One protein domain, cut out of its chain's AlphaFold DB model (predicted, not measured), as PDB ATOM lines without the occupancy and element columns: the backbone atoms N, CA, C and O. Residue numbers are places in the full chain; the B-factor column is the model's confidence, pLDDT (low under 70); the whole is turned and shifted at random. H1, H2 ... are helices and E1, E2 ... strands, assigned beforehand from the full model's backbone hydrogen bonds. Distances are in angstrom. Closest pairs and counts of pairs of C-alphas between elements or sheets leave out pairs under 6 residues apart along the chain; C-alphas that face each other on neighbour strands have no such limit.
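This is residues 19 to 126 and 186 to 293 of the 436 residues of an uncharacterized protein of Babesia sp. Xinjiang (UniProt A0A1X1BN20). A small three-stranded sheet, E2 E1 E3, covers one side of a compact helical body, with H2 and H5 packed over one of its faces. Beyond these two helices H1, H3 and H6 lie side by side in a row, H7 completes a triangle with H5 and H6, and short H4 sits by one end of both H2 and H6. The printed part has 216 residues, with eight named helices and three named strands in the order H1 H2 E1 E2 H3 H4 E3 H5 H6 H7 H8; the sheet is antiparallel and the class is mostly helix. The whole is compact, with a radius of gyration of the C-alphas of 16.7 A, and rounded, spanning 52 by 42 by 38 A.

The inner strand of the sheet is E1, residues 76 to 81. Its antiparallel neighbour E2, residues 84 to 88, is an edge strand and forms a hairpin with it; N 79 and O 86 are 2.8 A apart, within hydrogen-bond range. The other edge strand, E3, residues 196 to 200, is also antiparallel to E1, with N 80 and O 196 within hydrogen-bond range at 2.8 A. H2, residues 48 to 64, and H5, residues 217 to 241, are on the same face of the sheet, two layers with helices on one face, at heights over the sheet of 8.3 A and 10.0 A. On the local plane H5 runs across the strands, at 78 degrees to E3. H2 touches H5 at a steep tilt of 39 degrees, the same way, closest at the C-alphas of Tyr 59 and Leu 231, 5.3 A. H5, H6, residues 245 to 260, and H7, residues 271 to 288, form an up and down bundle, each helix running against the one before it. H5 touches H7 at a shallow tilt of 9 degrees, with the C-alphas of Cys 229 and Val 272 closest at 5.1 A. H5 and H6 touch only at the corner, and only just, with 3 pairs of C-alphas within 8 A. H6 and H7 form a helical hairpin, closest at the C-alphas of Arg 248 and Leu 283, 5.5 A. H6 is the hub, touching four helices; among them is H3, residues 103 to 116, whose Ser 114 has its C-alpha 4.5 A from that of Ile 258. H1, residues 26 to 39, touches H3 with residues 33 to 39 alone, closest at the C-alphas of Lys 37 and Tyr 112, 5.8 A. H4, residues 118 to 126, touches H2 at the C-alphas of Cys 51 and Pro 118, 4.8 A, and H6 only at their ends. H8, residues 290 to 293, touches no helix. Every O i to N i+4 pair is within hydrogen-bond range in H1, H2, H3, H5 and H7, against 4 of 5 in H4 and 10 of 12 in H6; H8 is too short for such a pair.

H1 begins at C-alpha 26, (-8.319, 89.769, -28.267), and is 20.0 A long. H5, the longest helix, runs 36.1 A from C-alpha 217 at (20.148, 104.178, -40.998). H7 measures 25.6 A, H2 24.6 A, H6 23.7 A and H3 19.9 A, while E1 measures 16.8 A. H8 ends at C-alpha 293, (-18.047, 120.016, -23.276).

The two C-alphas farthest apart, those of Asp 213 and Asn 291, are 53.6 A apart. Residues 127 to 185 are not printed, and C-alphas 126 and 186 are 34.2 A apart across the cut. The long links are H2 to E1, E2 to H3 and E3 to H5. The mean pLDDT of the printed part is 82.8; 47 residues are under 70, among them residues 66 to 74, 90 to 98, 203 to 215 and 262 to 269.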
ATOM      1  N   ASN A  19      -3.160  83.737 -42.532       51.78
ATOM      2  CA  ASN A  19      -3.418  84.723 -41.485       51.78
ATOM      3  C   ASN A  19      -2.053  85.206 -40.967       51.78
ATOM      4  O   ASN A  19      -1.217  84.389 -40.564       51.78
ATOM      5  N   ARG A  20      -1.774  86.503 -41.137       61.06
ATOM      6  CA  ARG A  20      -0.461  87.115 -40.859       61.06
ATOM      7  C   ARG A  20      -0.529  88.351 -39.974       61.06
ATOM      8  O   ARG A  20       0.532  88.891 -39.675       61.06
ATOM      9  N   GLY A  21      -1.718  88.799 -39.579       67.19
ATOM     10  CA  GLY A  21      -1.813  89.986 -38.745       67.19
ATOM     11  C   GLY A  21      -1.089  89.761 -37.423       67.19
ATOM     12  O   GLY A  21      -1.106  88.675 -36.840       67.19
ATOM     13  N   VAL A  22      -0.398  90.786 -36.947       78.94
ATOM     14  CA  VAL A  22       0.408  90.673 -35.728       78.94
ATOM     15  C   VAL A  22      -0.471  90.526 -34.477       78.94
ATOM     16  O   VAL A  22      -0.063  89.916 -33.481       78.94
ATOM     17  N   VAL A  23      -1.695  91.060 -34.531       85.44
ATOM     18  CA  VAL A  23      -2.695  91.015 -33.461       85.44
ATOM     19  C   VAL A  23      -4.031  90.536 -34.034       85.44
ATOM     20  O   VAL A  23      -4.901  91.325 -34.375       85.44
ATOM     21  N   GLU A  24      -4.209  89.221 -34.127       86.44
ATOM     22  CA  GLU A  24      -5.364  88.616 -34.816       86.44
ATOM     23  C   GLU A  24      -6.579  88.451 -33.903       86.44
ATOM     24  O   GLU A  24      -7.705  88.236 -34.349       86.44
ATOM     25  N   SER A  25      -6.348  88.504 -32.595       89.06
ATOM     26  CA  SER A  25      -7.347  88.187 -31.593       89.06
ATOM     27  C   SER A  25      -7.235  89.088 -30.372       89.06
ATOM     28  O   SER A  25      -6.182  89.637 -30.036       89.06
ATOM     29  N   ARG A  26      -8.322  89.142 -29.596       89.19
ATOM     30  CA  ARG A  26      -8.319  89.769 -28.267       89.19
ATOM     31  C   ARG A  26      -7.256  89.164 -27.344       89.19
ATOM     32  O   ARG A  26      -6.750  89.854 -26.458       89.19
ATOM     33  N   HIS A  27      -6.935  87.879 -27.520       90.38
ATOM     34  CA  HIS A  27      -5.860  87.235 -26.779       90.38
ATOM     35  C   HIS A  27      -4.505  87.842 -27.154       90.38
ATOM     36  O   HIS A  27      -3.804  88.309 -26.259       90.38
ATOM     37  N   ASP A  28      -4.190  87.933 -28.449       90.12
ATOM     38  CA  ASP A  28      -2.936  88.524 -28.935       90.12
ATOM     39  C   ASP A  28      -2.778  89.977 -28.461       90.12
ATOM     40  O   ASP A  28      -1.713  90.360 -27.973       90.12
ATOM     41  N   TRP A  29      -3.863  90.761 -28.485       92.75
ATOM     42  CA  TRP A  29      -3.864  92.127 -27.954       92.75
ATOM     43  C   TRP A  29      -3.510  92.161 -26.464       92.75
ATOM     44  O   TRP A  29      -2.691  92.971 -26.027       92.75
ATOM     45  N   ASN A  30      -4.094  91.263 -25.666       91.75
ATOM     46  CA  ASN A  30      -3.785  91.171 -24.241       91.75
ATOM     47  C   ASN A  30      -2.324  90.763 -23.998       91.75
ATOM     48  O   ASN A  30      -1.712  91.268 -23.053       91.75
ATOM     49  N   VAL A  31      -1.755  89.881 -24.829       91.56
ATOM     50  CA  VAL A  31      -0.332  89.512 -24.752       91.56
ATOM     51  C   VAL A  31       0.551  90.725 -25.053       91.56
ATOM     52  O   VAL A  31       1.413  91.058 -24.237       91.56
ATOM     53  N   LEU A  32       0.291  91.447 -26.149       92.19
ATOM     54  CA  LEU A  32       1.018  92.673 -26.506       92.19
ATOM     55  C   LEU A  32       0.927  93.736 -25.401       92.19
ATOM     56  O   LEU A  32       1.936  94.311 -24.986       92.19
ATOM     57  N   TYR A  33      -0.276  93.963 -24.875       93.44
ATOM     58  CA  TYR A  33      -0.526  94.895 -23.780       93.44
ATOM     59  C   TYR A  33       0.263  94.535 -22.513       93.44
ATOM     60  O   TYR A  33       0.919  95.398 -21.919       93.44
ATOM     61  N   ASN A  34       0.227  93.267 -22.095       92.75
ATOM     62  CA  ASN A  34       0.952  92.809 -20.911       92.75
ATOM     63  C   ASN A  34       2.469  92.869 -21.118       92.75
ATOM     64  O   ASN A  34       3.192  93.205 -20.180       92.75
ATOM     65  N   TYR A  35       2.946  92.639 -22.340       92.31
ATOM     66  CA  TYR A  35       4.357  92.796 -22.669       92.31
ATOM     67  C   TYR A  35       4.811  94.260 -22.597       92.31
ATOM     68  O   TYR A  35       5.810  94.564 -21.947       92.31
ATOM     69  N   ALA A  36       4.040  95.206 -23.144       92.25
ATOM     70  CA  ALA A  36       4.336  96.633 -22.992       92.25
ATOM     71  C   ALA A  36       4.324  97.074 -21.514       92.25
ATOM     72  O   ALA A  36       5.157  97.881 -21.087       92.25
ATOM     73  N   LYS A  37       3.415  96.515 -20.703       93.50
ATOM     74  CA  LYS A  37       3.388  96.709 -19.244       93.50
ATOM     75  C   LYS A  37       4.649  96.154 -18.567       93.50
ATOM     76  O   LYS A  37       5.182  96.835 -17.686       93.50
ATOM     77  N   HIS A  38       5.120  94.969 -18.963       91.75
ATOM     78  CA  HIS A  38       6.373  94.363 -18.486       91.75
ATOM     79  C   HIS A  38       7.576  95.253 -18.808       91.75
ATOM     80  O   HIS A  38       8.253  95.711 -17.889       91.75
ATOM     81  N   LEU A  39       7.754  95.640 -20.073       89.94
ATOM     82  CA  LEU A  39       8.835  96.538 -20.504       89.94
ATOM     83  C   LEU A  39       8.800  97.899 -19.783       89.94
ATOM     84  O   LEU A  39       9.828  98.532 -19.536       89.94
ATOM     85  N   ALA A  40       7.610  98.388 -19.417       89.94
ATOM     86  CA  ALA A  40       7.467  99.647 -18.686       89.94
ATOM     87  C   ALA A  40       7.926  99.553 -17.217       89.94
ATOM     88  O   ALA A  40       8.126 100.599 -16.576       89.94
ATOM     89  N   LYS A  41       8.057  98.330 -16.686       90.19
ATOM     90  CA  LYS A  41       8.660  98.012 -15.387       90.19
ATOM     91  C   LYS A  41      10.146  97.689 -15.544       90.19
ATOM     92  O   LYS A  41      10.946  98.300 -14.840       90.19
ATOM     93  N   ASP A  42      10.507  96.828 -16.494       88.75
ATOM     94  CA  ASP A  42      11.896  96.487 -16.798       88.75
ATOM     95  C   ASP A  42      12.385  97.147 -18.093       88.75
ATOM     96  O   ASP A  42      12.331  96.600 -19.195       88.75
ATOM     97  N   LYS A  43      12.902  98.368 -17.943       84.06
ATOM     98  CA  LYS A  43      13.406  99.152 -19.073       84.06
ATOM     99  C   LYS A  43      14.720  98.621 -19.648       84.06
ATOM    100  O   LYS A  43      15.123  99.135 -20.687       84.06
ATOM    101  N   LYS A  44      15.403  97.675 -18.987       87.06
ATOM    102  CA  LYS A  44      16.670  97.114 -19.487       87.06
ATOM    103  C   LYS A  44      16.443  96.206 -20.689       87.06
ATOM    104  O   LYS A  44      17.320  96.091 -21.528       87.06
ATOM    105  N   GLU A  45      15.256  95.618 -20.796       86.81
ATOM    106  CA  GLU A  45      14.884  94.794 -21.941       86.81
ATOM    107  C   GLU A  45      14.489  95.603 -23.184       86.81
ATOM    108  O   GLU A  45      14.248  95.009 -24.236       86.81
ATOM    109  N   LEU A  46      14.346  96.929 -23.081       88.00
ATOM    110  CA  LEU A  46      13.830  97.767 -24.161       88.00
ATOM    111  C   LEU A  46      14.944  98.162 -25.145       88.00
ATOM    112  O   LEU A  46      15.576  99.204 -24.979       88.00
ATOM    113  N   THR A  47      15.122  97.355 -26.190       89.50
ATOM    114  CA  THR A  47      16.075  97.598 -27.287       89.50
ATOM    115  C   THR A  47      15.501  98.523 -28.372       89.50
ATOM    116  O   THR A  47      14.287  98.778 -28.423       89.50
ATOM    117  N   ARG A  48      16.364  99.010 -29.282       87.31
ATOM    118  CA  ARG A  48      15.963  99.769 -30.488       87.31
ATOM    119  C   ARG A  48      14.940  98.995 -31.319       87.31
ATOM    120  O   ARG A  48      13.864  99.524 -31.596       87.31
ATOM    121  N   ALA A  49      15.250  97.736 -31.634       87.94
ATOM    122  CA  ALA A  49      14.390  96.838 -32.401       87.94
ATOM    123  C   ALA A  49      12.983  96.767 -31.806       87.94
ATOM    124  O   ALA A  49      11.990  96.982 -32.494       87.94
ATOM    125  N   LYS A  50      12.897  96.574 -30.482       91.19
ATOM    126  CA  LYS A  50      11.613  96.488 -29.785       91.19
ATOM    127  C   LYS A  50      10.827  97.793 -29.837       91.19
ATOM    128  O   LYS A  50       9.604  97.752 -29.925       91.19
ATOM    129  N   CYS A  51      11.496  98.944 -29.794       91.81
ATOM    130  CA  CYS A  51      10.823 100.234 -29.933       91.81
ATOM    131  C   CYS A  51      10.196 100.392 -31.324       91.81
ATOM    132  O   CYS A  51       9.044 100.807 -31.407       91.81
ATOM    133  N   VAL A  52      10.925 100.029 -32.384       90.81
ATOM    134  CA  VAL A  52      10.419 100.055 -33.768       90.81
ATOM    135  C   VAL A  52       9.257  99.074 -33.927       90.81
ATOM    136  O   VAL A  52       8.170  99.476 -34.337       90.81
ATOM    137  N   THR A  53       9.432  97.827 -33.480       92.06
ATOM    138  CA  THR A  53       8.398  96.786 -33.518       92.06
ATOM    139  C   THR A  53       7.107  97.229 -32.820       92.06
ATOM    140  O   THR A  53       6.028  97.078 -33.386       92.06
ATOM    141  N   LEU A  54       7.185  97.832 -31.625       93.38
ATOM    142  CA  LEU A  54       6.004  98.335 -30.907       93.38
ATOM    143  C   LEU A  54       5.265  99.445 -31.672       93.38
ATOM    144  O   LEU A  54       4.038  99.521 -31.590       93.38
ATOM    145  N   MET A  55       5.998 100.314 -32.376       93.75
ATOM    146  CA  MET A  55       5.416 101.402 -33.169       93.75
ATOM    147  C   MET A  55       4.740 100.871 -34.432       93.75
ATOM    148  O   MET A  55       3.589 101.219 -34.687       93.75
ATOM    149  N   PHE A  56       5.411  99.983 -35.167       92.94
ATOM    150  CA  PHE A  56       4.858  99.360 -36.369       92.94
ATOM    151  C   PHE A  56       3.657  98.470 -36.061       92.94
ATOM    152  O   PHE A  56       2.649  98.564 -36.748       92.94
ATOM    153  N   THR A  57       3.700  97.707 -34.964       92.44
ATOM    154  CA  THR A  57       2.549  96.901 -34.521       92.44
ATOM    155  C   THR A  57       1.334  97.776 -34.219       92.44
ATOM    156  O   THR A  57       0.212  97.437 -34.572       92.44
ATOM    157  N   LEU A  58       1.536  98.914 -33.542       93.62
ATOM    158  CA  LEU A  58       0.442  99.833 -33.229       93.62
ATOM    159  C   LEU A  58      -0.135 100.484 -34.494       93.62
ATOM    160  O   LEU A  58      -1.341 100.703 -34.573       93.62
ATOM    161  N   TYR A  59       0.729 100.807 -35.456       92.81
ATOM    162  CA  TYR A  59       0.327 101.331 -36.753       92.81
ATOM    163  C   TYR A  59      -0.522 100.318 -37.530       92.81
ATOM    164  O   TYR A  59      -1.659 100.628 -37.872       92.81
ATOM    165  N   GLU A  60      -0.005  99.105 -37.734       89.00
ATOM    166  CA  GLU A  60      -0.686  98.018 -38.447       89.00
ATOM    167  C   GLU A  60      -2.044  97.705 -37.810       89.00
ATOM    168  O   GLU A  60      -3.064  97.717 -38.494       89.00
ATOM    169  N   LEU A  61      -2.083  97.574 -36.479       90.25
ATOM    170  CA  LEU A  61      -3.318  97.355 -35.728       90.25
ATOM    171  C   LEU A  61      -4.397  98.402 -36.034       90.25
ATOM    172  O   LEU A  61      -5.574  98.063 -36.079       90.25
ATOM    173  N   LEU A  62      -4.024  99.677 -36.184       89.50
ATOM    174  CA  LEU A  62      -4.984 100.741 -36.484       89.50
ATOM    175  C   LEU A  62      -5.377 100.767 -37.960       89.50
ATOM    176  O   LEU A  62      -6.527 101.068 -38.253       89.50
ATOM    177  N   VAL A  63      -4.459 100.444 -38.872       86.38
ATOM    178  CA  VAL A  63      -4.771 100.299 -40.302       86.38
ATOM    179  C   VAL A  63      -5.786  99.180 -40.533       86.38
ATOM    180  O   VAL A  63      -6.680  99.339 -41.362       86.38
ATOM    181  N   GLU A  64      -5.674  98.076 -39.791       83.12
ATOM    182  CA  GLU A  64      -6.564  96.919 -39.915       83.12
ATOM    183  C   GLU A  64      -7.987  97.167 -39.392       83.12
ATOM    184  O   GLU A  64      -8.907  96.459 -39.798       83.12
ATOM    185  N   GLN A  65      -8.216  98.168 -38.533       81.69
ATOM    186  CA  GLN A  65      -9.574  98.445 -38.061       81.69
ATOM    187  C   GLN A  65     -10.435  99.015 -39.196       81.69
ATOM    188  O   GLN A  65     -10.116 100.060 -39.765       81.69
ATOM    189  N   GLU A  66     -11.549  98.333 -39.496       60.12
ATOM    190  CA  GLU A  66     -12.442  98.560 -40.653       60.12
ATOM    191  C   GLU A  66     -12.831 100.028 -40.888       60.12
ATOM    192  O   GLU A  66     -13.000 100.438 -42.034       60.12
ATOM    193  N   ALA A  67     -12.876 100.842 -39.829       56.09
ATOM    194  CA  ALA A  67     -13.076 102.293 -39.879       56.09
ATOM    195  C   ALA A  67     -12.167 103.034 -40.878       56.09
ATOM    196  O   ALA A  67     -12.498 104.107 -41.376       56.09
ATOM    197  N   LEU A  68     -10.989 102.471 -41.152       58.94
ATOM    198  CA  LEU A  68      -9.927 103.091 -41.938       58.94
ATOM    199  C   LEU A  68      -9.686 102.376 -43.280       58.94
ATOM    200  O   LEU A  68      -8.891 102.870 -44.091       58.94
ATOM    201  N   SER A  69     -10.395 101.263 -43.520       57.66
ATOM    202  CA  SER A  69     -10.258 100.360 -44.675       57.66
ATOM    203  C   SER A  69     -10.738 100.984 -45.991       57.66
ATOM    204  O   SER A  69     -10.089 100.814 -47.025       57.66
ATOM    205  N   ASP A  70     -11.814 101.778 -45.950       57.19
ATOM    206  CA  ASP A  70     -12.428 102.374 -47.150       57.19
ATOM    207  C   ASP A  70     -11.616 103.535 -47.753       57.19
ATOM    208  O   ASP A  70     -11.909 104.021 -48.848       57.19
ATOM    209  N   GLN A  71     -10.544 103.973 -47.085       54.19
ATOM    210  CA  GLN A  71      -9.689 105.051 -47.575       54.19
ATOM    211  C   GLN A  71      -8.313 104.554 -48.045       54.19
ATOM    212  O   GLN A  71      -7.315 104.672 -47.341       54.19
ATOM    213  N   ARG A  72      -8.278 104.204 -49.340       55.34
ATOM    214  CA  ARG A  72      -7.136 104.272 -50.285       55.34
ATOM    215  C   ARG A  72      -6.185 103.074 -50.367       55.34
ATOM    216  O   ARG A  72      -5.812 102.449 -49.384       55.34
ATOM    217  N   LYS A  73      -5.740 102.851 -51.612       62.81
ATOM    218  CA  LYS A  73      -4.685 101.912 -52.001       62.81
ATOM    219  C   LYS A  73      -3.372 102.278 -51.293       62.81
ATOM    220  O   LYS A  73      -2.978 103.450 -51.379       62.81
ATOM    221  N   PRO A  74      -2.700 101.323 -50.629       64.88
ATOM    222  CA  PRO A  74      -1.338 101.535 -50.160       64.88
ATOM    223  C   PRO A  74      -0.451 101.880 -51.359       64.88
ATOM    224  O   PRO A  74      -0.697 101.420 -52.475       64.88
ATOM    225  N   LYS A  75       0.536 102.753 -51.149       73.00
ATOM    226  CA  LYS A  75       1.438 103.179 -52.228       73.00
ATOM    227  C   LYS A  75       2.785 102.459 -52.168       73.00
ATOM    228  O   LYS A  75       3.436 102.348 -53.201       73.00
ATOM    229  N   TYR A  76       3.189 101.968 -50.994       82.19
ATOM    230  CA  TYR A  76       4.407 101.181 -50.810       82.19
ATOM    231  C   TYR A  76       4.345 100.360 -49.505       82.19
ATOM    232  O   TYR A  76       3.682 100.762 -48.544       82.19
ATOM    233  N   CYS A  77       4.996  99.191 -49.495       85.25
ATOM    234  CA  CYS A  77       4.964  98.217 -48.400       85.25
ATOM    235  C   CYS A  77       6.385  97.775 -48.020       85.25
ATOM    236  O   CYS A  77       7.231  97.558 -48.892       85.25
ATOM    237  N   PHE A  78       6.636  97.608 -46.722       86.69
ATOM    238  CA  PHE A  78       7.888  97.052 -46.208       86.69
ATOM    239  C   PHE A  78       7.646  95.902 -45.255       86.69
ATOM    240  O   PHE A  78       6.671  95.879 -44.505       86.69
ATOM    241  N   LEU A  79       8.613  94.997 -45.238       88.06
ATOM    242  CA  LEU A  79       8.751  93.959 -44.242       88.06
ATOM    243  C   LEU A  79       9.731  94.412 -43.165       88.06
ATOM    244  O   LEU A  79      10.892  94.682 -43.466       88.06
ATOM    245  N   TRP A  80       9.287  94.434 -41.914       88.62
ATOM    246  CA  TRP A  80      10.153  94.600 -40.753       88.62
ATOM    247  C   TRP A  80      10.360  93.253 -40.057       88.62
ATOM    248  O   TRP A  80       9.411  92.668 -39.537       88.62
ATOM    249  N   ASN A  81      11.600  92.764 -40.018       86.06
ATOM    250  CA  ASN A  81      11.977  91.513 -39.360       86.06
ATOM    251  C   ASN A  81      13.015  91.770 -38.260       86.06
ATOM    252  O   ASN A  81      14.209  91.557 -38.463       86.06
ATOM    253  N   HIS A  82      12.541  92.279 -37.117       75.06
ATOM    254  CA  HIS A  82      13.254  92.430 -35.832       75.06
ATOM    255  C   HIS A  82      14.654  93.045 -35.868       75.06
ATOM    256  O   HIS A  82      15.378  92.843 -34.903       75.06
ATOM    257  N   ASN A  83      15.013  93.750 -36.948       75.88
ATOM    258  CA  ASN A  83      16.206  94.586 -37.173       75.88
ATOM    259  C   ASN A  83      16.411  94.866 -38.666       75.88
ATOM    260  O   ASN A  83      17.019  95.871 -39.015       75.88
ATOM    261  N   ASN A  84      15.886  93.999 -39.534       79.56
ATOM    262  CA  ASN A  84      16.054  94.139 -40.973       79.56
ATOM    263  C   ASN A  84      14.780  94.674 -41.615       79.56
ATOM    264  O   ASN A  84      13.674  94.225 -41.303       79.56
ATOM    265  N   MET A  85      14.962  95.611 -42.538       82.19
ATOM    266  CA  MET A  85      13.897  96.176 -43.346       82.19
ATOM    267  C   MET A  85      14.068  95.743 -44.799       82.19
ATOM    268  O   MET A  85      15.156  95.842 -45.363       82.19
ATOM    269  N   THR A  86      12.991  95.268 -45.417       85.12
ATOM    270  CA  THR A  86      13.000  94.849 -46.823       85.12
ATOM    271  C   THR A  86      11.812  95.464 -47.542       85.12
ATOM    272  O   THR A  86      10.669  95.267 -47.129       85.12
ATOM    273  N   ALA A  87      12.063  96.217 -48.613       82.38
ATOM    274  CA  ALA A  87      10.994  96.730 -49.459       82.38
ATOM    275  C   ALA A  87      10.296  95.575 -50.186       82.38
ATOM    276  O   ALA A  87      10.948  94.675 -50.721       82.38
ATOM    277  N   ILE A  88       8.965  95.600 -50.211       82.25
ATOM    278  CA  ILE A  88       8.150  94.615 -50.917       82.25
ATOM    279  C   ILE A  88       7.475  95.313 -52.096       82.25
ATOM    280  O   ILE A  88       6.755  96.293 -51.927       82.25
ATOM    281  N   THR A  89       7.695  94.795 -53.304       70.50
ATOM    282  CA  THR A  89       7.105  95.334 -54.543       70.50
ATOM    283  C   THR A  89       5.764  94.699 -54.905       70.50
ATOM    284  O   THR A  89       5.164  95.073 -55.909       70.50
ATOM    285  N   THR A  90       5.315  93.687 -54.165       66.06
ATOM    286  CA  THR A  90       4.063  92.985 -54.452       66.06
ATOM    287  C   THR A  90       2.886  93.644 -53.737       66.06
ATOM    288  O   THR A  90       2.988  93.986 -52.562       66.06
ATOM    289  N   ASP A  91       1.741  93.727 -54.424       62.66
ATOM    290  CA  ASP A  91       0.424  94.118 -53.880       62.66
ATOM    291  C   ASP A  91      -0.140  93.061 -52.900       62.66
ATOM    292  O   ASP A  91      -1.328  92.727 -52.907       62.66
ATOM    293  N   TYR A  92       0.720  92.443 -52.090       63.50
ATOM    294  CA  TYR A  92       0.303  91.447 -51.121       63.50
ATOM    295  C   TYR A  92      -0.359  92.150 -49.939       63.50
ATOM    296  O   TYR A  92       0.325  92.740 -49.107       63.50
ATOM    297  N   ARG A  93      -1.685  92.037 -49.860       62.19
ATOM    298  CA  ARG A  93      -2.462  92.444 -48.692       62.19
ATOM    299  C   ARG A  93      -2.733  91.203 -47.836       62.19
ATOM    300  O   ARG A  93      -3.338  90.259 -48.355       62.19
ATOM    301  N   PRO A  94      -2.275  91.146 -46.575       62.69
ATOM    302  CA  PRO A  94      -2.754  90.131 -45.651       62.69
ATOM    303  C   PRO A  94      -4.277  90.254 -45.489       62.69
ATOM    304  O   PRO A  94      -4.830  91.350 -45.609       62.69
ATOM    305  N   ASP A  95      -4.959  89.137 -45.231       65.88
ATOM    306  CA  ASP A  95      -6.380  89.181 -44.884       65.88
ATOM    307  C   ASP A  95      -6.553  90.028 -43.616       65.88
ATOM    308  O   ASP A  95      -5.837  89.829 -42.631       65.88
ATOM    309  N   SER A  96      -7.484  90.985 -43.652       64.06
ATOM    310  CA  SER A  96      -7.762  91.881 -42.529       64.06
ATOM    311  C   SER A  96      -8.092  91.075 -41.276       64.06
ATOM    312  O   SER A  96      -8.991  90.225 -41.307       64.06
ATOM    313  N   THR A  97      -7.407  91.350 -40.169       64.50
ATOM    314  CA  THR A  97      -7.787  90.748 -38.893       64.50
ATOM    315  C   THR A  97      -9.067  91.380 -38.353       64.50
ATOM    316  O   THR A  97      -9.376  92.541 -38.603       64.50
ATOM    317  N   SER A  98      -9.836  90.610 -37.586       66.25
ATOM    318  CA  SER A  98     -11.090  91.059 -36.967       66.25
ATOM    319  C   SER A  98     -10.893  91.662 -35.570       66.25
ATOM    320  O   SER A  98     -11.860  91.827 -34.816       66.25
ATOM    321  N   CYS A  99      -9.652  91.964 -35.163       80.56
ATOM    322  CA  CYS A  99      -9.369  92.400 -33.800       80.56
ATOM    323  C   CYS A  99      -9.717  93.881 -33.580       80.56
ATOM    324  O   CYS A  99      -8.864  94.768 -33.599       80.56
ATOM    325  N   ASN A 100     -10.981  94.139 -33.246       86.75
ATOM    326  CA  ASN A 100     -11.419  95.447 -32.771       86.75
ATOM    327  C   ASN A 100     -10.890  95.717 -31.355       86.75
ATOM    328  O   ASN A 100     -11.335  95.128 -30.365       86.75
ATOM    329  N   VAL A 101      -9.936  96.638 -31.252       90.44
ATOM    330  CA  VAL A 101      -9.455  97.186 -29.977       90.44
ATOM    331  C   VAL A 101     -10.341  98.354 -29.606       90.44
ATOM    332  O   VAL A 101     -10.520  99.252 -30.415       90.44
ATOM    333  N   ASP A 102     -10.889  98.352 -28.393       93.94
ATOM    334  CA  ASP A 102     -11.710  99.453 -27.905       93.94
ATOM    335  C   ASP A 102     -10.854 100.665 -27.469       93.94
ATOM    336  O   ASP A 102      -9.709 100.500 -27.018       93.94
ATOM    337  N   PRO A 103     -11.407 101.894 -27.507       95.69
ATOM    338  CA  PRO A 103     -10.652 103.100 -27.182       95.69
ATOM    339  C   PRO A 103     -10.059 103.115 -25.769       95.69
ATOM    340  O   PRO A 103      -8.979 103.669 -25.560       95.69
ATOM    341  N   ALA A 104     -10.725 102.505 -24.783       96.75
ATOM    342  CA  ALA A 104     -10.231 102.487 -23.408       96.75
ATOM    343  C   ALA A 104      -9.011 101.561 -23.270       96.75
ATOM    344  O   ALA A 104      -8.051 101.867 -22.557       96.75
ATOM    345  N   SER A 105      -9.021 100.426 -23.965       95.88
ATOM    346  CA  SER A 105      -7.885  99.516 -24.077       95.88
ATOM    347  C   SER A 105      -6.699 100.169 -24.782       95.88
ATOM    348  O   SER A 105      -5.586 100.142 -24.248       95.88
ATOM    349  N   LEU A 106      -6.946 100.871 -25.892       96.50
ATOM    350  CA  LEU A 106      -5.914 101.617 -26.611       96.50
ATOM    351  C   LEU A 106      -5.288 102.722 -25.746       96.50
ATOM    352  O   LEU A 106      -4.067 102.833 -25.671       96.50
ATOM    353  N   ILE A 107      -6.093 103.492 -25.005       97.50
ATOM    354  CA  ILE A 107      -5.592 104.499 -24.054       97.50
ATOM    355  C   ILE A 107      -4.699 103.866 -22.977       97.50
ATOM    356  O   ILE A 107      -3.644 104.413 -22.641       97.50
ATOM    357  N   ARG A 108      -5.079 102.700 -22.435       96.81
ATOM    358  CA  ARG A 108      -4.243 101.977 -21.461       96.81
ATOM    359  C   ARG A 108      -2.923 101.520 -22.081       96.81
ATOM    360  O   ARG A 108      -1.898 101.598 -21.408       96.81
ATOM    361  N   TYR A 109      -2.928 101.092 -23.340       96.75
ATOM    362  CA  TYR A 109      -1.708 100.746 -24.067       96.75
ATOM    363  C   TYR A 109      -0.809 101.970 -24.303       96.75
ATOM    364  O   TYR A 109       0.367 101.946 -23.931       96.75
ATOM    365  N   LEU A 110      -1.369 103.084 -24.793       97.19
ATOM    366  CA  LEU A 110      -0.653 104.353 -24.974       97.19
ATOM    367  C   LEU A 110      -0.028 104.856 -23.666       97.19
ATOM    368  O   LEU A 110       1.088 105.374 -23.664       97.19
ATOM    369  N   ARG A 111      -0.688 104.636 -22.521       96.31
ATOM    370  CA  ARG A 111      -0.109 104.928 -21.204       96.31
ATOM    371  C   ARG A 111       1.189 104.156 -20.960       96.31
ATOM    372  O   ARG A 111       2.143 104.751 -20.460       96.31
ATOM    373  N   TYR A 112       1.270 102.869 -21.293       95.69
ATOM    374  CA  TYR A 112       2.524 102.118 -21.149       95.69
ATOM    375  C   TYR A 112       3.562 102.553 -22.179       95.69
ATOM    376  O   TYR A 112       4.700 102.820 -21.795       95.69
ATOM    377  N   MET A 113       3.157 102.763 -23.433       95.31
ATOM    378  CA  MET A 113       4.028 103.318 -24.475       95.31
ATOM    379  C   MET A 113       4.645 104.659 -24.047       95.31
ATOM    380  O   MET A 113       5.843 104.869 -24.217       95.31
ATOM    381  N   SER A 114       3.888 105.532 -23.376       94.62
ATOM    382  CA  SER A 114       4.402 106.802 -22.836       94.62
ATOM    383  C   SER A 114       5.470 106.629 -21.748       94.62
ATOM    384  O   SER A 114       6.355 107.467 -21.589       94.62
ATOM    385  N   ARG A 115       5.454 105.517 -21.004       93.69
ATOM    386  CA  ARG A 115       6.501 105.195 -20.019       93.69
ATOM    387  C   ARG A 115       7.769 104.667 -20.686       93.69
ATOM    388  O   ARG A 115       8.863 104.892 -20.153       93.69
ATOM    389  N   LEU A 116       7.609 103.971 -21.813       91.94
ATOM    390  CA  LEU A 116       8.694 103.457 -22.651       91.94
ATOM    391  C   LEU A 116       9.378 104.589 -23.423       91.94
ATOM    392  O   LEU A 116      10.608 104.658 -23.417       91.94
ATOM    393  N   LYS A 117       8.584 105.519 -23.974       91.31
ATOM    394  CA  LYS A 117       9.004 106.633 -24.841       91.31
ATOM    395  C   LYS A 117       9.735 106.148 -26.106       91.31
ATOM    396  O   LYS A 117      10.860 106.587 -26.343       91.31
ATOM    397  N   PRO A 118       9.151 105.207 -26.876       90.12
ATOM    398  CA  PRO A 118       9.853 104.521 -27.958       90.12
ATOM    399  C   PRO A 118      10.352 105.502 -29.019       90.12
ATOM    400  O   PRO A 118      11.549 105.548 -29.275       90.12
ATOM    401  N   TYR A 119       9.479 106.363 -29.549       89.06
ATOM    402  CA  TYR A 119       9.874 107.327 -30.576       89.06
ATOM    403  C   TYR A 119      10.909 108.340 -30.069       89.06
ATOM    404  O   TYR A 119      11.947 108.510 -30.695       89.06
ATOM    405  N   TYR A 120      10.697 108.944 -28.893       86.56
ATOM    406  CA  TYR A 120      11.674 109.863 -28.289       86.56
ATOM    407  C   TYR A 120      13.078 109.254 -28.119       86.56
ATOM    408  O   TYR A 120      14.086 109.950 -28.219       86.56
ATOM    409  N   ARG A 121      13.166 107.957 -27.800       86.00
ATOM    410  CA  ARG A 121      14.457 107.261 -27.691       86.00
ATOM    411  C   ARG A 121      15.107 107.087 -29.056       86.00
ATOM    412  O   ARG A 121      16.301 107.345 -29.177       86.00
ATOM    413  N   LEU A 122      14.318 106.683 -30.050       84.81
ATOM    414  CA  LEU A 122      14.777 106.500 -31.425       84.81
ATOM    415  C   LEU A 122      15.286 107.825 -32.008       84.81
ATOM    416  O   LEU A 122      16.407 107.872 -32.499       84.81
ATOM    417  N   SER A 123      14.548 108.924 -31.833       81.88
ATOM    418  CA  SER A 123      14.910 110.240 -32.380       81.88
ATOM    419  C   SER A 123      16.102 110.921 -31.701       81.88
ATOM    420  O   SER A 123      16.695 111.827 -32.276       81.88
ATOM    421  N   ARG A 124      16.485 110.519 -30.480       75.06
ATOM    422  CA  ARG A 124      17.694 111.046 -29.815       75.06
ATOM    423  C   ARG A 124      18.961 110.262 -30.120       75.06
ATOM    424  O   ARG A 124      20.043 110.815 -29.946       75.06
ATOM    425  N   SER A 125      18.835 109.001 -30.531       59.47
ATOM    426  CA  SER A 125      19.983 108.146 -30.850       59.47
ATOM    427  C   SER A 125      20.744 108.629 -32.089       59.47
ATOM    428  O   SER A 125      21.942 108.402 -32.200       59.47
ATOM    429  N   THR A 126      20.063 109.336 -32.989       53.28
ATOM    430  CA  THR A 126      20.554 109.735 -34.316       53.28
ATOM    431  C   THR A 126      21.505 110.935 -34.302       53.28
ATOM    432  O   THR A 126      22.197 111.185 -35.278       53.28
ATOM    433  N   LEU A 186       3.844  85.296 -19.394       59.19
ATOM    434  CA  LEU A 186       3.501  83.914 -19.750       59.19
ATOM    435  C   LEU A 186       3.641  83.635 -21.252       59.19
ATOM    436  O   LEU A 186       3.725  82.478 -21.650       59.19
ATOM    437  N   ALA A 187       3.653  84.682 -22.079       74.12
ATOM    438  CA  ALA A 187       3.722  84.571 -23.529       74.12
ATOM    439  C   ALA A 187       4.449  85.774 -24.134       74.12
ATOM    440  O   ALA A 187       4.276  86.911 -23.688       74.12
ATOM    441  N   TYR A 188       5.244  85.512 -25.168       79.38
ATOM    442  CA  TYR A 188       5.906  86.541 -25.958       79.38
ATOM    443  C   TYR A 188       4.988  86.944 -27.126       79.38
ATOM    444  O   TYR A 188       4.441  86.049 -27.776       79.38
ATOM    445  N   PRO A 189       4.758  88.244 -27.396       84.69
ATOM    446  CA  PRO A 189       3.836  88.639 -28.460       84.69
ATOM    447  C   PRO A 189       4.349  88.199 -29.836       84.69
ATOM    448  O   PRO A 189       5.538  88.362 -30.122       84.69
ATOM    449  N   LYS A 190       3.442  87.728 -30.709       84.56
ATOM    450  CA  LYS A 190       3.763  87.360 -32.104       84.56
ATOM    451  C   LYS A 190       4.498  88.485 -32.836       84.56
ATOM    452  O   LYS A 190       5.434  88.216 -33.573       84.56
ATOM    453  N   ALA A 191       4.164  89.734 -32.508       82.62
ATOM    454  CA  ALA A 191       4.823  90.953 -32.978       82.62
ATOM    455  C   ALA A 191       6.347  90.931 -32.961       82.62
ATOM    456  O   ALA A 191       6.954  91.666 -33.720       82.62
ATOM    457  N   PHE A 192       6.968  90.138 -32.089       84.81
ATOM    458  CA  PHE A 192       8.418  90.069 -31.926       84.81
ATOM    459  C   PHE A 192       9.031  88.757 -32.442       84.81
ATOM    460  O   PHE A 192      10.213  88.505 -32.227       84.81
ATOM    461  N   THR A 193       8.235  87.901 -33.082       84.44
ATOM    462  CA  THR A 193       8.681  86.639 -33.699       84.44
ATOM    463  C   THR A 193       8.229  86.505 -35.147       84.44
ATOM    464  O   THR A 193       8.829  85.743 -35.900       84.44
ATOM    465  N   THR A 194       7.220  87.267 -35.566       84.62
ATOM    466  CA  THR A 194       6.751  87.341 -36.949       84.62
ATOM    467  C   THR A 194       7.183  88.656 -37.591       84.62
ATOM    468  O   THR A 194       7.231  89.679 -36.905       84.62
ATOM    469  N   PRO A 195       7.507  88.658 -38.893       85.75
ATOM    470  CA  PRO A 195       7.700  89.898 -39.628       85.75
ATOM    471  C   PRO A 195       6.430  90.759 -39.622       85.75
ATOM    472  O   PRO A 195       5.328  90.217 -39.703       85.75
ATOM    473  N   ILE A 196       6.602  92.079 -39.560       87.88
ATOM    474  CA  ILE A 196       5.517  93.070 -39.594       87.88
ATOM    475  C   ILE A 196       5.452  93.689 -40.986       87.88
ATOM    476  O   ILE A 196       6.490  94.085 -41.522       87.88
ATOM    477  N   TYR A 197       4.252  93.794 -41.555       87.12
ATOM    478  CA  TYR A 197       4.033  94.454 -42.839       87.12
ATOM    479  C   TYR A 197       3.602  95.897 -42.585       87.12
ATOM    480  O   TYR A 197       2.579  96.159 -41.960       87.12
ATOM    481  N   VAL A 198       4.404  96.851 -43.048       87.31
ATOM    482  CA  VAL A 198       4.121  98.277 -42.875       87.31
ATOM    483  C   VAL A 198       3.714  98.857 -44.220       87.31
ATOM    484  O   VAL A 198       4.551  99.104 -45.087       87.31
ATOM    485  N   GLU A 199       2.413  99.072 -44.382       86.62
ATOM    486  CA  GLU A 199       1.825  99.708 -45.560       86.62
ATOM    487  C   GLU A 199       1.705 101.214 -45.341       86.62
ATOM    488  O   GLU A 199       0.923 101.642 -44.497       86.62
ATOM    489  N   LEU A 200       2.429 102.038 -46.098       86.38
ATOM    490  CA  LEU A 200       2.368 103.496 -45.955       86.38
ATOM    491  C   LEU A 200       1.609 104.169 -47.107       86.38
ATOM    492  O   LEU A 200       1.657 103.766 -48.275       86.38
ATOM    493  N   ARG A 201       0.892 105.244 -46.762       83.94
ATOM    494  CA  ARG A 201       0.193 106.139 -47.692       83.94
ATOM    495  C   ARG A 201       1.113 107.295 -48.097       83.94
ATOM    496  O   ARG A 201       1.683 107.956 -47.243       83.94
ATOM    497  N   GLY A 202       1.190 107.606 -49.388       74.94
ATOM    498  CA  GLY A 202       1.974 108.746 -49.895       74.94
ATOM    499  C   GLY A 202       2.750 108.391 -51.157       74.94
ATOM    500  O   GLY A 202       2.961 107.214 -51.421       74.94
ATOM    501  N   GLU A 203       3.079 109.369 -52.004       60.00
ATOM    502  CA  GLU A 203       3.953 109.061 -53.146       60.00
ATOM    503  C   GLU A 203       5.295 108.573 -52.607       60.00
ATOM    504  O   GLU A 203       5.816 109.211 -51.687       60.00
ATOM    505  N   PRO A 204       5.822 107.438 -53.107       55.81
ATOM    506  CA  PRO A 204       7.173 107.050 -52.763       55.81
ATOM    507  C   PRO A 204       8.042 108.236 -53.149       55.81
ATOM    508  O   PRO A 204       8.046 108.669 -54.298       55.81
ATOM    509  N   ASN A 205       8.714 108.820 -52.166       56.28
ATOM    510  CA  ASN A 205       9.747 109.793 -52.464       56.28
ATOM    511  C   ASN A 205      10.697 109.087 -53.447       56.28
ATOM    512  O   ASN A 205      11.029 107.934 -53.181       56.28
ATOM    513  N   ASP A 206      11.120 109.706 -54.552       53.16
ATOM    514  CA  ASP A 206      11.929 109.027 -55.591       53.16
ATOM    515  C   ASP A 206      13.225 108.383 -55.040       53.16
ATOM    516  O   ASP A 206      13.851 107.559 -55.690       53.16
ATOM    517  N   GLN A 207      13.605 108.724 -53.805       54.22
ATOM    518  CA  GLN A 207      14.697 108.127 -53.030       54.22
ATOM    519  C   GLN A 207      14.362 106.768 -52.376       54.22
ATOM    520  O   GLN A 207      15.255 105.983 -52.096       54.22
ATOM    521  N   ILE A 208      13.088 106.471 -52.106       54.78
ATOM    522  CA  ILE A 208      12.645 105.243 -51.422       54.78
ATOM    523  C   ILE A 208      12.593 104.056 -52.399       54.78
ATOM    524  O   ILE A 208      12.788 102.908 -52.009       54.78
ATOM    525  N   SER A 209      12.383 104.310 -53.691       54.06
ATOM    526  CA  SER A 209      12.354 103.272 -54.730       54.06
ATOM    527  C   SER A 209      13.727 102.628 -54.994       54.06
ATOM    528  O   SER A 209      13.781 101.534 -55.561       54.06
ATOM    529  N   SER A 210      14.828 103.244 -54.536       54.41
ATOM    530  CA  SER A 210      16.174 102.648 -54.536       54.41
ATOM    531  C   SER A 210      16.496 101.800 -53.301       54.41
ATOM    532  O   SER A 210      17.563 101.188 -53.267       54.41
ATOM    533  N   ILE A 211      15.588 101.698 -52.324       57.47
ATOM    534  CA  ILE A 211      15.744 100.857 -51.127       57.47
ATOM    535  C   ILE A 211      15.540  99.385 -51.514       57.47
ATOM    536  O   ILE A 211      14.525  98.761 -51.206       57.47
ATOM    537  N   ARG A 212      16.482  98.819 -52.268       56.28
ATOM    538  CA  ARG A 212      16.516  97.374 -52.533       56.28
ATOM    539  C   ARG A 212      17.200  96.611 -51.400       56.28
ATOM    540  O   ARG A 212      16.792  95.490 -51.138       56.28
ATOM    541  N   ASP A 213      18.101  97.272 -50.670       57.03
ATOM    542  CA  ASP A 213      18.771  96.763 -49.472       57.03
ATOM    543  C   ASP A 213      18.881  97.895 -48.439       57.03
ATOM    544  O   ASP A 213      19.805  98.706 -48.478       57.03
ATOM    545  N   ALA A 214      17.899  98.004 -47.541       51.34
ATOM    546  CA  ALA A 214      17.831  99.069 -46.540       51.34
ATOM    547  C   ALA A 214      18.823  98.832 -45.388       51.34
ATOM    548  O   ALA A 214      18.443  98.471 -44.275       51.34
ATOM    549  N   GLY A 215      20.111  98.967 -45.684       57.44
ATOM    550  CA  GLY A 215      21.163  99.032 -44.673       57.44
ATOM    551  C   GLY A 215      21.395 100.447 -44.144       57.44
ATOM    552  O   GLY A 215      22.045 100.594 -43.112       57.44
ATOM    553  N   ASP A 216      20.888 101.476 -44.836       72.00
ATOM    554  CA  ASP A 216      21.112 102.864 -44.445       72.00
ATOM    555  C   ASP A 216      20.196 103.260 -43.278       72.00
ATOM    556  O   ASP A 216      18.969 103.120 -43.312       72.00
ATOM    557  N   GLU A 217      20.820 103.743 -42.211       76.00
ATOM    558  CA  GLU A 217      20.148 104.178 -40.998       76.00
ATOM    559  C   GLU A 217      19.199 105.356 -41.274       76.00
ATOM    560  O   GLU A 217      18.121 105.428 -40.672       76.00
ATOM    561  N   ASP A 218      19.549 106.220 -42.232       78.31
ATOM    562  CA  ASP A 218      18.751 107.384 -42.622       78.31
ATOM    563  C   ASP A 218      17.410 106.989 -43.260       78.31
ATOM    564  O   ASP A 218      16.372 107.602 -42.975       78.31
ATOM    565  N   ASP A 219      17.386 105.907 -44.042       77.62
ATOM    566  CA  ASP A 219      16.163 105.382 -44.654       77.62
ATOM    567  C   ASP A 219      15.203 104.809 -43.604       77.62
ATOM    568  O   ASP A 219      13.992 105.044 -43.660       77.62
ATOM    569  N   ILE A 220      15.735 104.104 -42.599       77.81
ATOM    570  CA  ILE A 220      14.940 103.576 -41.479       77.81
ATOM    571  C   ILE A 220      14.343 104.726 -40.661       77.81
ATOM    572  O   ILE A 220      13.184 104.653 -40.246       77.81
ATOM    573  N   ILE A 221      15.110 105.795 -40.426       81.75
ATOM    574  CA  ILE A 221      14.634 106.979 -39.699       81.75
ATOM    575  C   ILE A 221      13.502 107.658 -40.469       81.75
ATOM    576  O   ILE A 221      12.458 107.952 -39.887       81.75
ATOM    577  N   LYS A 222      13.677 107.867 -41.776       83.38
ATOM    578  CA  LYS A 222      12.654 108.466 -42.636       83.38
ATOM    579  C   LYS A 222      11.378 107.629 -42.657       83.38
ATOM    580  O   LYS A 222      10.288 108.175 -42.495       83.38
ATOM    581  N   LEU A 223      11.509 106.304 -42.774       83.56
ATOM    582  CA  LEU A 223      10.362 105.401 -42.707       83.56
ATOM    583  C   LEU A 223       9.640 105.508 -41.363       83.56
ATOM    584  O   LEU A 223       8.410 105.570 -41.312       83.56
ATOM    585  N   LEU A 224      10.401 105.500 -40.270       87.75
ATOM    586  CA  LEU A 224       9.851 105.620 -38.931       87.75
ATOM    587  C   LEU A 224       9.091 106.941 -38.770       87.75
ATOM    588  O   LEU A 224       7.996 106.932 -38.213       87.75
ATOM    589  N   ASP A 225       9.632 108.049 -39.275       89.25
ATOM    590  CA  ASP A 225       8.975 109.357 -39.257       89.25
ATOM    591  C   ASP A 225       7.662 109.352 -40.047       89.25
ATOM    592  O   ASP A 225       6.643 109.821 -39.528       89.25
ATOM    593  N   ASP A 226       7.648 108.778 -41.250       88.88
ATOM    594  CA  ASP A 226       6.438 108.655 -42.069       88.88
ATOM    595  C   ASP A 226       5.382 107.774 -41.383       88.88
ATOM    596  O   ASP A 226       4.210 108.155 -41.289       88.88
ATOM    597  N   CYS A 227       5.796 106.628 -40.835       91.06
ATOM    598  CA  CYS A 227       4.923 105.732 -40.082       91.06
ATOM    599  C   CYS A 227       4.349 106.422 -38.840       91.06
ATOM    600  O   CYS A 227       3.152 106.331 -38.580       91.06
ATOM    601  N   VAL A 228       5.164 107.170 -38.092       93.75
ATOM    602  CA  VAL A 228       4.712 107.922 -36.916       93.75
ATOM    603  C   VAL A 228       3.742 109.029 -37.319       93.75
ATOM    604  O   VAL A 228       2.718 109.194 -36.658       93.75
ATOM    605  N   CYS A 229       4.008 109.764 -38.402       92.75
ATOM    606  CA  CYS A 229       3.081 110.775 -38.914       92.75
ATOM    607  C   CYS A 229       1.712 110.166 -39.227       92.75
ATOM    608  O   CYS A 229       0.693 110.684 -38.768       92.75
ATOM    609  N   GLN A 230       1.689 109.048 -39.952       92.75
ATOM    610  CA  GLN A 230       0.444 108.379 -40.316       92.75
ATOM    611  C   GLN A 230      -0.237 107.751 -39.102       92.75
ATOM    612  O   GLN A 230      -1.441 107.905 -38.945       92.75
ATOM    613  N   LEU A 231       0.512 107.144 -38.179       94.56
ATOM    614  CA  LEU A 231      -0.018 106.649 -36.909       94.56
ATOM    615  C   LEU A 231      -0.755 107.751 -36.135       94.56
ATOM    616  O   LEU A 231      -1.843 107.525 -35.613       94.56
ATOM    617  N   ILE A 232      -0.182 108.954 -36.064       96.50
ATOM    618  CA  ILE A 232      -0.817 110.103 -35.409       96.50
ATOM    619  C   ILE A 232      -2.124 110.478 -36.123       96.50
ATOM    620  O   ILE A 232      -3.126 110.745 -35.463       96.50
ATOM    621  N   GLU A 233      -2.146 110.472 -37.455       94.44
ATOM    622  CA  GLU A 233      -3.361 110.740 -38.231       94.44
ATOM    623  C   GLU A 233      -4.437 109.658 -38.016       94.44
ATOM    624  O   GLU A 233      -5.600 109.994 -37.788       94.44
ATOM    625  N   LEU A 234      -4.056 108.376 -37.981       93.75
ATOM    626  CA  LEU A 234      -4.966 107.263 -37.685       93.75
ATOM    627  C   LEU A 234      -5.545 107.377 -36.270       93.75
ATOM    628  O   LEU A 234      -6.747 107.212 -36.081       93.75
ATOM    629  N   LEU A 235      -4.724 107.732 -35.276       96.31
ATOM    630  CA  LEU A 235      -5.181 107.972 -33.904       96.31
ATOM    631  C   LEU A 235      -6.172 109.139 -33.819       96.31
ATOM    632  O   LEU A 235      -7.129 109.066 -33.046       96.31
ATOM    633  N   LEU A 236      -5.963 110.209 -34.596       96.25
ATOM    634  CA  LEU A 236      -6.908 111.324 -34.672       96.25
ATOM    635  C   LEU A 236      -8.264 110.843 -35.196       96.25
ATOM    636  O   LEU A 236      -9.275 111.118 -34.548       96.25
ATOM    637  N   ILE A 237      -8.295 110.127 -36.322       94.00
ATOM    638  CA  ILE A 237      -9.541 109.607 -36.908       94.00
ATOM    639  C   ILE A 237     -10.229 108.678 -35.904       94.00
ATOM    640  O   ILE A 237     -11.366 108.919 -35.498       94.00
ATOM    641  N   TYR A 238      -9.483 107.699 -35.398       94.69
ATOM    642  CA  TYR A 238      -9.986 106.691 -34.479       94.69
ATOM    643  C   TYR A 238     -10.606 107.293 -33.205       94.69
ATOM    644  O   TYR A 238     -11.734 106.965 -32.832       94.69
ATOM    645  N   PHE A 239      -9.924 108.225 -32.528       95.50
ATOM    646  CA  PHE A 239     -10.483 108.856 -31.325       95.50
ATOM    647  C   PHE A 239     -11.584 109.881 -31.624       95.50
ATOM    648  O   PHE A 239     -12.405 110.155 -30.741       95.50
ATOM    649  N   SER A 240     -11.631 110.432 -32.837       93.56
ATOM    650  CA  SER A 240     -12.718 111.315 -33.267       93.56
ATOM    651  C   SER A 240     -14.020 110.541 -33.471       93.56
ATOM    652  O   SER A 240     -15.072 111.012 -33.030       93.56
ATOM    653  N   GLU A 241     -13.940 109.348 -34.059       92.25
ATOM    654  CA  GLU A 241     -15.094 108.494 -34.356       92.25
ATOM    655  C   GLU A 241     -15.535 107.671 -33.141       92.25
ATOM    656  O   GLU A 241     -16.691 107.748 -32.725       92.25
ATOM    657  N   TYR A 242     -14.608 106.954 -32.505       93.31
ATOM    658  CA  TYR A 242     -14.931 105.971 -31.463       93.31
ATOM    659  C   TYR A 242     -14.614 106.456 -30.044       93.31
ATOM    660  O   TYR A 242     -15.120 105.925 -29.055       93.31
ATOM    661  N   GLY A 243     -13.766 107.477 -29.899       93.88
ATOM    662  CA  GLY A 243     -13.331 107.973 -28.596       93.88
ATOM    663  C   GLY A 243     -14.414 108.760 -27.849       93.88
ATOM    664  O   GLY A 243     -15.068 109.638 -28.414       93.88
ATOM    665  N   SER A 244     -14.531 108.518 -26.537       94.19
ATOM    666  CA  SER A 244     -15.266 109.387 -25.611       94.19
ATOM    667  C   SER A 244     -14.523 110.714 -25.414       94.19
ATOM    668  O   SER A 244     -13.323 110.805 -25.682       94.19
ATOM    669  N   THR A 245     -15.193 111.732 -24.870       93.56
ATOM    670  CA  THR A 245     -14.566 113.024 -24.531       93.56
ATOM    671  C   THR A 245     -13.311 112.845 -23.665       93.56
ATOM    672  O   THR A 245     -12.280 113.463 -23.924       93.56
ATOM    673  N   THR A 246     -13.352 111.932 -22.690       93.50
ATOM    674  CA  THR A 246     -12.200 111.602 -21.836       93.50
ATOM    675  C   THR A 246     -11.045 111.008 -22.642       93.50
ATOM    676  O   THR A 246      -9.899 111.417 -22.459       93.50
ATOM    677  N   HIS A 247     -11.320 110.086 -23.574       95.56
ATOM    678  CA  HIS A 247     -10.280 109.504 -24.432       95.56
ATOM    679  C   HIS A 247      -9.602 110.577 -25.293       95.56
ATOM    680  O   HIS A 247      -8.373 110.618 -25.352       95.56
ATOM    681  N   ARG A 248     -10.382 111.500 -25.868       95.81
ATOM    682  CA  ARG A 248      -9.878 112.618 -26.687       95.81
ATOM    683  C   ARG A 248      -8.977 113.573 -25.902       95.81
ATOM    684  O   ARG A 248      -8.062 114.150 -26.474       95.81
ATOM    685  N   CYS A 249      -9.185 113.695 -24.593       95.19
ATOM    686  CA  CYS A 249      -8.329 114.494 -23.715       95.19
ATOM    687  C   CYS A 249      -7.050 113.767 -23.281       95.19
ATOM    688  O   CYS A 249      -6.008 114.388 -23.085       95.19
ATOM    689  N   MET A 250      -7.127 112.446 -23.096       95.50
ATOM    690  CA  MET A 250      -6.011 111.636 -22.602       95.50
ATOM    691  C   MET A 250      -5.036 111.221 -23.707       95.50
ATOM    692  O   MET A 250      -3.834 111.138 -23.449       95.50
ATOM    693  N   ALA A 251      -5.521 110.960 -24.923       96.88
ATOM    694  CA  ALA A 251      -4.678 110.506 -26.028       96.88
ATOM    695  C   ALA A 251      -3.531 111.484 -26.353       96.88
ATOM    696  O   ALA A 251      -2.383 111.029 -26.367       96.88
ATOM    697  N   PRO A 252      -3.768 112.807 -26.519       96.56
ATOM    698  CA  PRO A 252      -2.685 113.749 -26.794       96.56
ATOM    699  C   PRO A 252      -1.635 113.783 -25.677       96.56
ATOM    700  O   PRO A 252      -0.444 113.850 -25.953       96.56
ATOM    701  N   MET A 253      -2.052 113.651 -24.415       94.44
ATOM    702  CA  MET A 253      -1.146 113.639 -23.261       94.44
ATOM    703  C   MET A 253      -0.157 112.475 -23.301       94.44
ATOM    704  O   MET A 253       1.048 112.693 -23.160       94.44
ATOM    705  N   PHE A 254      -0.625 111.252 -23.554       95.88
ATOM    706  CA  PHE A 254       0.288 110.115 -23.688       95.88
ATOM    707  C   PHE A 254       1.154 110.222 -24.938       95.88
ATOM    708  O   PHE A 254       2.347 109.922 -24.875       95.88
ATOM    709  N   LEU A 255       0.581 110.692 -26.044       95.94
ATOM    710  CA  LEU A 255       1.291 110.827 -27.305       95.94
ATOM    711  C   LEU A 255       2.402 111.887 -27.233       95.94
ATOM    712  O   LEU A 255       3.518 111.613 -27.661       95.94
ATOM    713  N   ALA A 256       2.167 113.031 -26.587       93.19
ATOM    714  CA  ALA A 256       3.204 114.033 -26.341       93.19
ATOM    715  C   ALA A 256       4.414 113.434 -25.606       93.19
ATOM    716  O   ALA A 256       5.565 113.697 -25.949       93.19
ATOM    717  N   VAL A 257       4.171 112.572 -24.616       92.38
ATOM    718  CA  VAL A 257       5.249 111.917 -23.864       92.38
ATOM    719  C   VAL A 257       5.946 110.830 -24.694       92.38
ATOM    720  O   VAL A 257       7.165 110.688 -24.584       92.38
ATOM    721  N   ILE A 258       5.212 110.081 -25.530       93.69
ATOM    722  CA  ILE A 258       5.789 109.105 -26.474       93.69
ATOM    723  C   ILE A 258       6.753 109.801 -27.443       93.69
ATOM    724  O   ILE A 258       7.854 109.293 -27.671       93.69
ATOM    725  N   LEU A 259       6.338 110.953 -27.977       91.31
ATOM    726  CA  LEU A 259       7.049 111.670 -29.032       91.31
ATOM    727  C   LEU A 259       8.224 112.504 -28.505       91.31
ATOM    728  O   LEU A 259       9.327 112.426 -29.038       91.31
ATOM    729  N   TYR A 260       8.012 113.276 -27.436       87.50
ATOM    730  CA  TYR A 260       8.967 114.298 -26.983       87.50
ATOM    731  C   TYR A 260       9.565 114.012 -25.594       87.50
ATOM    732  O   TYR A 260      10.460 114.717 -25.131       87.50
ATOM    733  N   GLY A 261       9.102 112.973 -24.895       82.81
ATOM    734  CA  GLY A 261       9.620 112.598 -23.582       82.81
ATOM    735  C   GLY A 261       9.278 113.589 -22.460       82.81
ATOM    736  O   GLY A 261       8.236 114.233 -22.457       82.81
ATOM    737  N   THR A 262      10.131 113.657 -21.428       63.03
ATOM    738  CA  THR A 262       9.921 114.522 -20.238       63.03
ATOM    739  C   THR A 262      10.344 115.967 -20.457       63.03
ATOM    740  O   THR A 262       9.923 116.849 -19.717       63.03
ATOM    741  N   LYS A 263      11.197 116.207 -21.452       62.78
ATOM    742  CA  LYS A 263      11.555 117.546 -21.901       62.78
ATOM    743  C   LYS A 263      10.854 117.721 -23.235       62.78
ATOM    744  O   LYS A 263      11.419 117.327 -24.245       62.78
ATOM    745  N   LEU A 264       9.628 118.249 -23.202       58.53
ATOM    746  CA  LEU A 264       8.861 118.653 -24.384       58.53
ATOM    747  C   LEU A 264       9.671 119.717 -25.149       58.53
ATOM    748  O   LEU A 264       9.506 120.916 -24.936       58.53
ATOM    749  N   GLN A 265      10.653 119.272 -25.925       59.81
ATOM    750  CA  GLN A 265      11.506 120.100 -26.759       59.81
ATOM    751  C   GLN A 265      11.038 119.890 -28.189       59.81
ATOM    752  O   GLN A 265      11.140 118.794 -28.734       59.81
ATOM    753  N   HIS A 266      10.471 120.946 -28.763       60.56
ATOM    754  CA  HIS A 266       9.937 120.931 -30.118       60.56
ATOM    755  C   HIS A 266      10.980 121.491 -31.072       60.56
ATOM    756  O   HIS A 266      11.364 122.658 -30.953       60.56
ATOM    757  N   SER A 267      11.399 120.697 -32.056       59.25
ATOM    758  CA  SER A 267      11.888 121.271 -33.303       59.25
ATOM    759  C   SER A 267      10.643 121.654 -34.108       59.25
ATOM    760  O   SER A 267       9.943 120.794 -34.627       59.25
ATOM    761  N   LYS A 268      10.329 122.957 -34.176       59.69
ATOM    762  CA  LYS A 268       9.094 123.522 -34.779       59.69
ATOM    763  C   LYS A 268       8.901 123.232 -36.290       59.69
ATOM    764  O   LYS A 268       8.200 123.972 -36.977       59.69
ATOM    765  N   LYS A 269       9.604 122.248 -36.856       66.25
ATOM    766  CA  LYS A 269       9.756 122.027 -38.298       66.25
ATOM    767  C   LYS A 269       9.563 120.573 -38.750       66.25
ATOM    768  O   LYS A 269       9.511 120.373 -39.960       66.25
ATOM    769  N   SER A 270       9.434 119.582 -37.860       85.94
ATOM    770  CA  SER A 270       9.277 118.187 -38.310       85.94
ATOM    771  C   SER A 270       7.854 117.882 -38.797       85.94
ATOM    772  O   SER A 270       6.877 118.515 -38.383       85.94
ATOM    773  N   ALA A 271       7.722 116.902 -39.695       89.38
ATOM    774  CA  ALA A 271       6.421 116.415 -40.156       89.38
ATOM    775  C   ALA A 271       5.598 115.830 -38.992       89.38
ATOM    776  O   ALA A 271       4.402 116.109 -38.882       89.38
ATOM    777  N   VAL A 272       6.272 115.135 -38.069       90.69
ATOM    778  CA  VAL A 272       5.685 114.585 -36.839       90.69
ATOM    779  C   VAL A 272       5.084 115.686 -35.967       90.69
ATOM    780  O   VAL A 272       3.973 115.533 -35.465       90.69
ATOM    781  N   ASP A 273       5.755 116.835 -35.848       90.44
ATOM    782  CA  ASP A 273       5.263 117.974 -35.069       90.44
ATOM    783  C   ASP A 273       3.975 118.566 -35.666       90.44
ATOM    784  O   ASP A 273       3.006 118.835 -34.950       90.44
ATOM    785  N   LYS A 274       3.918 118.676 -37.001       92.50
ATOM    786  CA  LYS A 274       2.711 119.093 -37.733       92.50
ATOM    787  C   LYS A 274       1.575 118.075 -37.605       92.50
ATOM    788  O   LYS A 274       0.417 118.478 -37.499       92.50
ATOM    789  N   ALA A 275       1.876 116.776 -37.650       93.94
ATOM    790  CA  ALA A 275       0.888 115.716 -37.455       93.94
ATOM    791  C   ALA A 275       0.319 115.757 -36.029       93.94
ATOM    792  O   ALA A 275      -0.899 115.777 -35.853       93.94
ATOM    793  N   TYR A 276       1.182 115.877 -35.014       95.56
ATOM    794  CA  TYR A 276       0.750 115.991 -33.621       95.56
ATOM    795  C   TYR A 276      -0.101 117.242 -33.393       95.56
ATOM    796  O   TYR A 276      -1.147 117.156 -32.752       95.56
ATOM    797  N   ARG A 277       0.294 118.395 -33.953       94.94
ATOM    798  CA  ARG A 277      -0.502 119.628 -33.869       94.94
ATOM    799  C   ARG A 277      -1.910 119.431 -34.430       94.94
ATOM    800  O   ARG A 277      -2.873 119.820 -33.776       94.94
ATOM    801  N   ARG A 278      -2.031 118.782 -35.595       96.25
ATOM    802  CA  ARG A 278      -3.325 118.447 -36.216       96.25
ATOM    803  C   ARG A 278      -4.154 117.514 -35.333       96.25
ATOM    804  O   ARG A 278      -5.336 117.785 -35.137       96.25
ATOM    805  N   LEU A 279      -3.545 116.474 -34.754       97.12
ATOM    806  CA  LEU A 279      -4.225 115.599 -33.791       97.12
ATOM    807  C   LEU A 279      -4.730 116.387 -32.581       97.12
ATOM    808  O   LEU A 279      -5.901 116.281 -32.223       97.12
ATOM    809  N   HIS A 280      -3.867 117.186 -31.955       96.75
ATOM    810  CA  HIS A 280      -4.219 117.925 -30.746       96.75
ATOM    811  C   HIS A 280      -5.331 118.940 -31.019       96.75
ATOM    812  O   HIS A 280      -6.317 118.949 -30.286       96.75
ATOM    813  N   GLN A 281      -5.243 119.713 -32.105       96.19
ATOM    814  CA  GLN A 281      -6.291 120.652 -32.516       96.19
ATOM    815  C   GLN A 281      -7.605 119.938 -32.854       96.19
ATOM    816  O   GLN A 281      -8.656 120.352 -32.376       96.19
ATOM    817  N   GLY A 282      -7.564 118.854 -33.635       96.12
ATOM    818  CA  GLY A 282      -8.762 118.104 -34.020       96.12
ATOM    819  C   GLY A 282      -9.505 117.534 -32.811       96.12
ATOM    820  O   GLY A 282     -10.711 117.739 -32.666       96.12
ATOM    821  N   LEU A 283      -8.774 116.897 -31.892       95.81
ATOM    822  CA  LEU A 283      -9.354 116.354 -30.664       95.81
ATOM    823  C   LEU A 283      -9.802 117.457 -29.698       95.81
ATOM    824  O   LEU A 283     -10.865 117.327 -29.094       95.81
ATOM    825  N   SER A 284      -9.045 118.554 -29.588       95.12
ATOM    826  CA  SER A 284      -9.416 119.720 -28.779       95.12
ATOM    827  C   SER A 284     -10.715 120.346 -29.261       95.12
ATOM    828  O   SER A 284     -11.639 120.505 -28.469       95.12
ATOM    829  N   ASN A 285     -10.821 120.616 -30.562       94.06
ATOM    830  CA  ASN A 285     -12.024 121.172 -31.169       94.06
ATOM    831  C   ASN A 285     -13.218 120.246 -30.946       94.06
ATOM    832  O   ASN A 285     -14.276 120.708 -30.543       94.06
ATOM    833  N   ALA A 286     -13.045 118.933 -31.119       92.44
ATOM    834  CA  ALA A 286     -14.114 117.965 -30.894       92.44
ATOM    835  C   ALA A 286     -14.568 117.872 -29.423       92.44
ATOM    836  O   ALA A 286     -15.685 117.426 -29.155       92.44
ATOM    837  N   VAL A 287     -13.703 118.241 -28.472       92.25
ATOM    838  CA  VAL A 287     -14.008 118.297 -27.034       92.25
ATOM    839  C   VAL A 287     -14.711 119.604 -26.665       92.25
ATOM    840  O   VAL A 287     -15.659 119.577 -25.883       92.25
ATOM    841  N   THR A 288     -14.254 120.731 -27.214       91.56
ATOM    842  CA  THR A 288     -14.776 122.066 -26.890       91.56
ATOM    843  C   THR A 288     -16.011 122.445 -27.706       91.56
ATOM    844  O   THR A 288     -16.771 123.315 -27.290       91.56
ATOM    845  N   SER A 289     -16.261 121.790 -28.843       87.75
ATOM    846  CA  SER A 289     -17.431 122.053 -29.682       87.75
ATOM    847  C   SER A 289     -18.721 121.454 -29.102       87.75
ATOM    848  O   SER A 289     -18.816 120.245 -28.868       87.75
ATOM    849  N   GLY A 290     -19.753 122.290 -28.970       76.19
ATOM    850  CA  GLY A 290     -21.126 121.888 -28.648       76.19
ATOM    851  C   GLY A 290     -21.359 121.448 -27.195       76.19
ATOM    852  O   GLY A 290     -20.510 121.591 -26.320       76.19
ATOM    853  N   ASN A 291     -22.528 120.854 -26.932       71.06
ATOM    854  CA  ASN A 291     -22.952 120.450 -25.578       71.06
ATOM    855  C   ASN A 291     -22.097 119.330 -24.949       71.06
ATOM    856  O   ASN A 291     -22.224 119.054 -23.755       71.06
ATOM    857  N   LYS A 292     -21.211 118.684 -25.721       69.94
ATOM    858  CA  LYS A 292     -20.327 117.609 -25.238       69.94
ATOM    859  C   LYS A 292     -19.308 118.106 -24.205       69.94
ATOM    860  O   LYS A 292     -18.901 117.326 -23.343       69.94
ATOM    861  N   GLY A 293     -18.952 119.392 -24.242       68.31
ATOM    862  CA  GLY A 293     -18.047 120.016 -23.276       68.31
ATOM    863  C   GLY A 293     -18.630 120.144 -21.861       68.31
ATOM    864  O   GLY A 293     -17.876 120.227 -20.892       68.31
TER     865      GLY A 293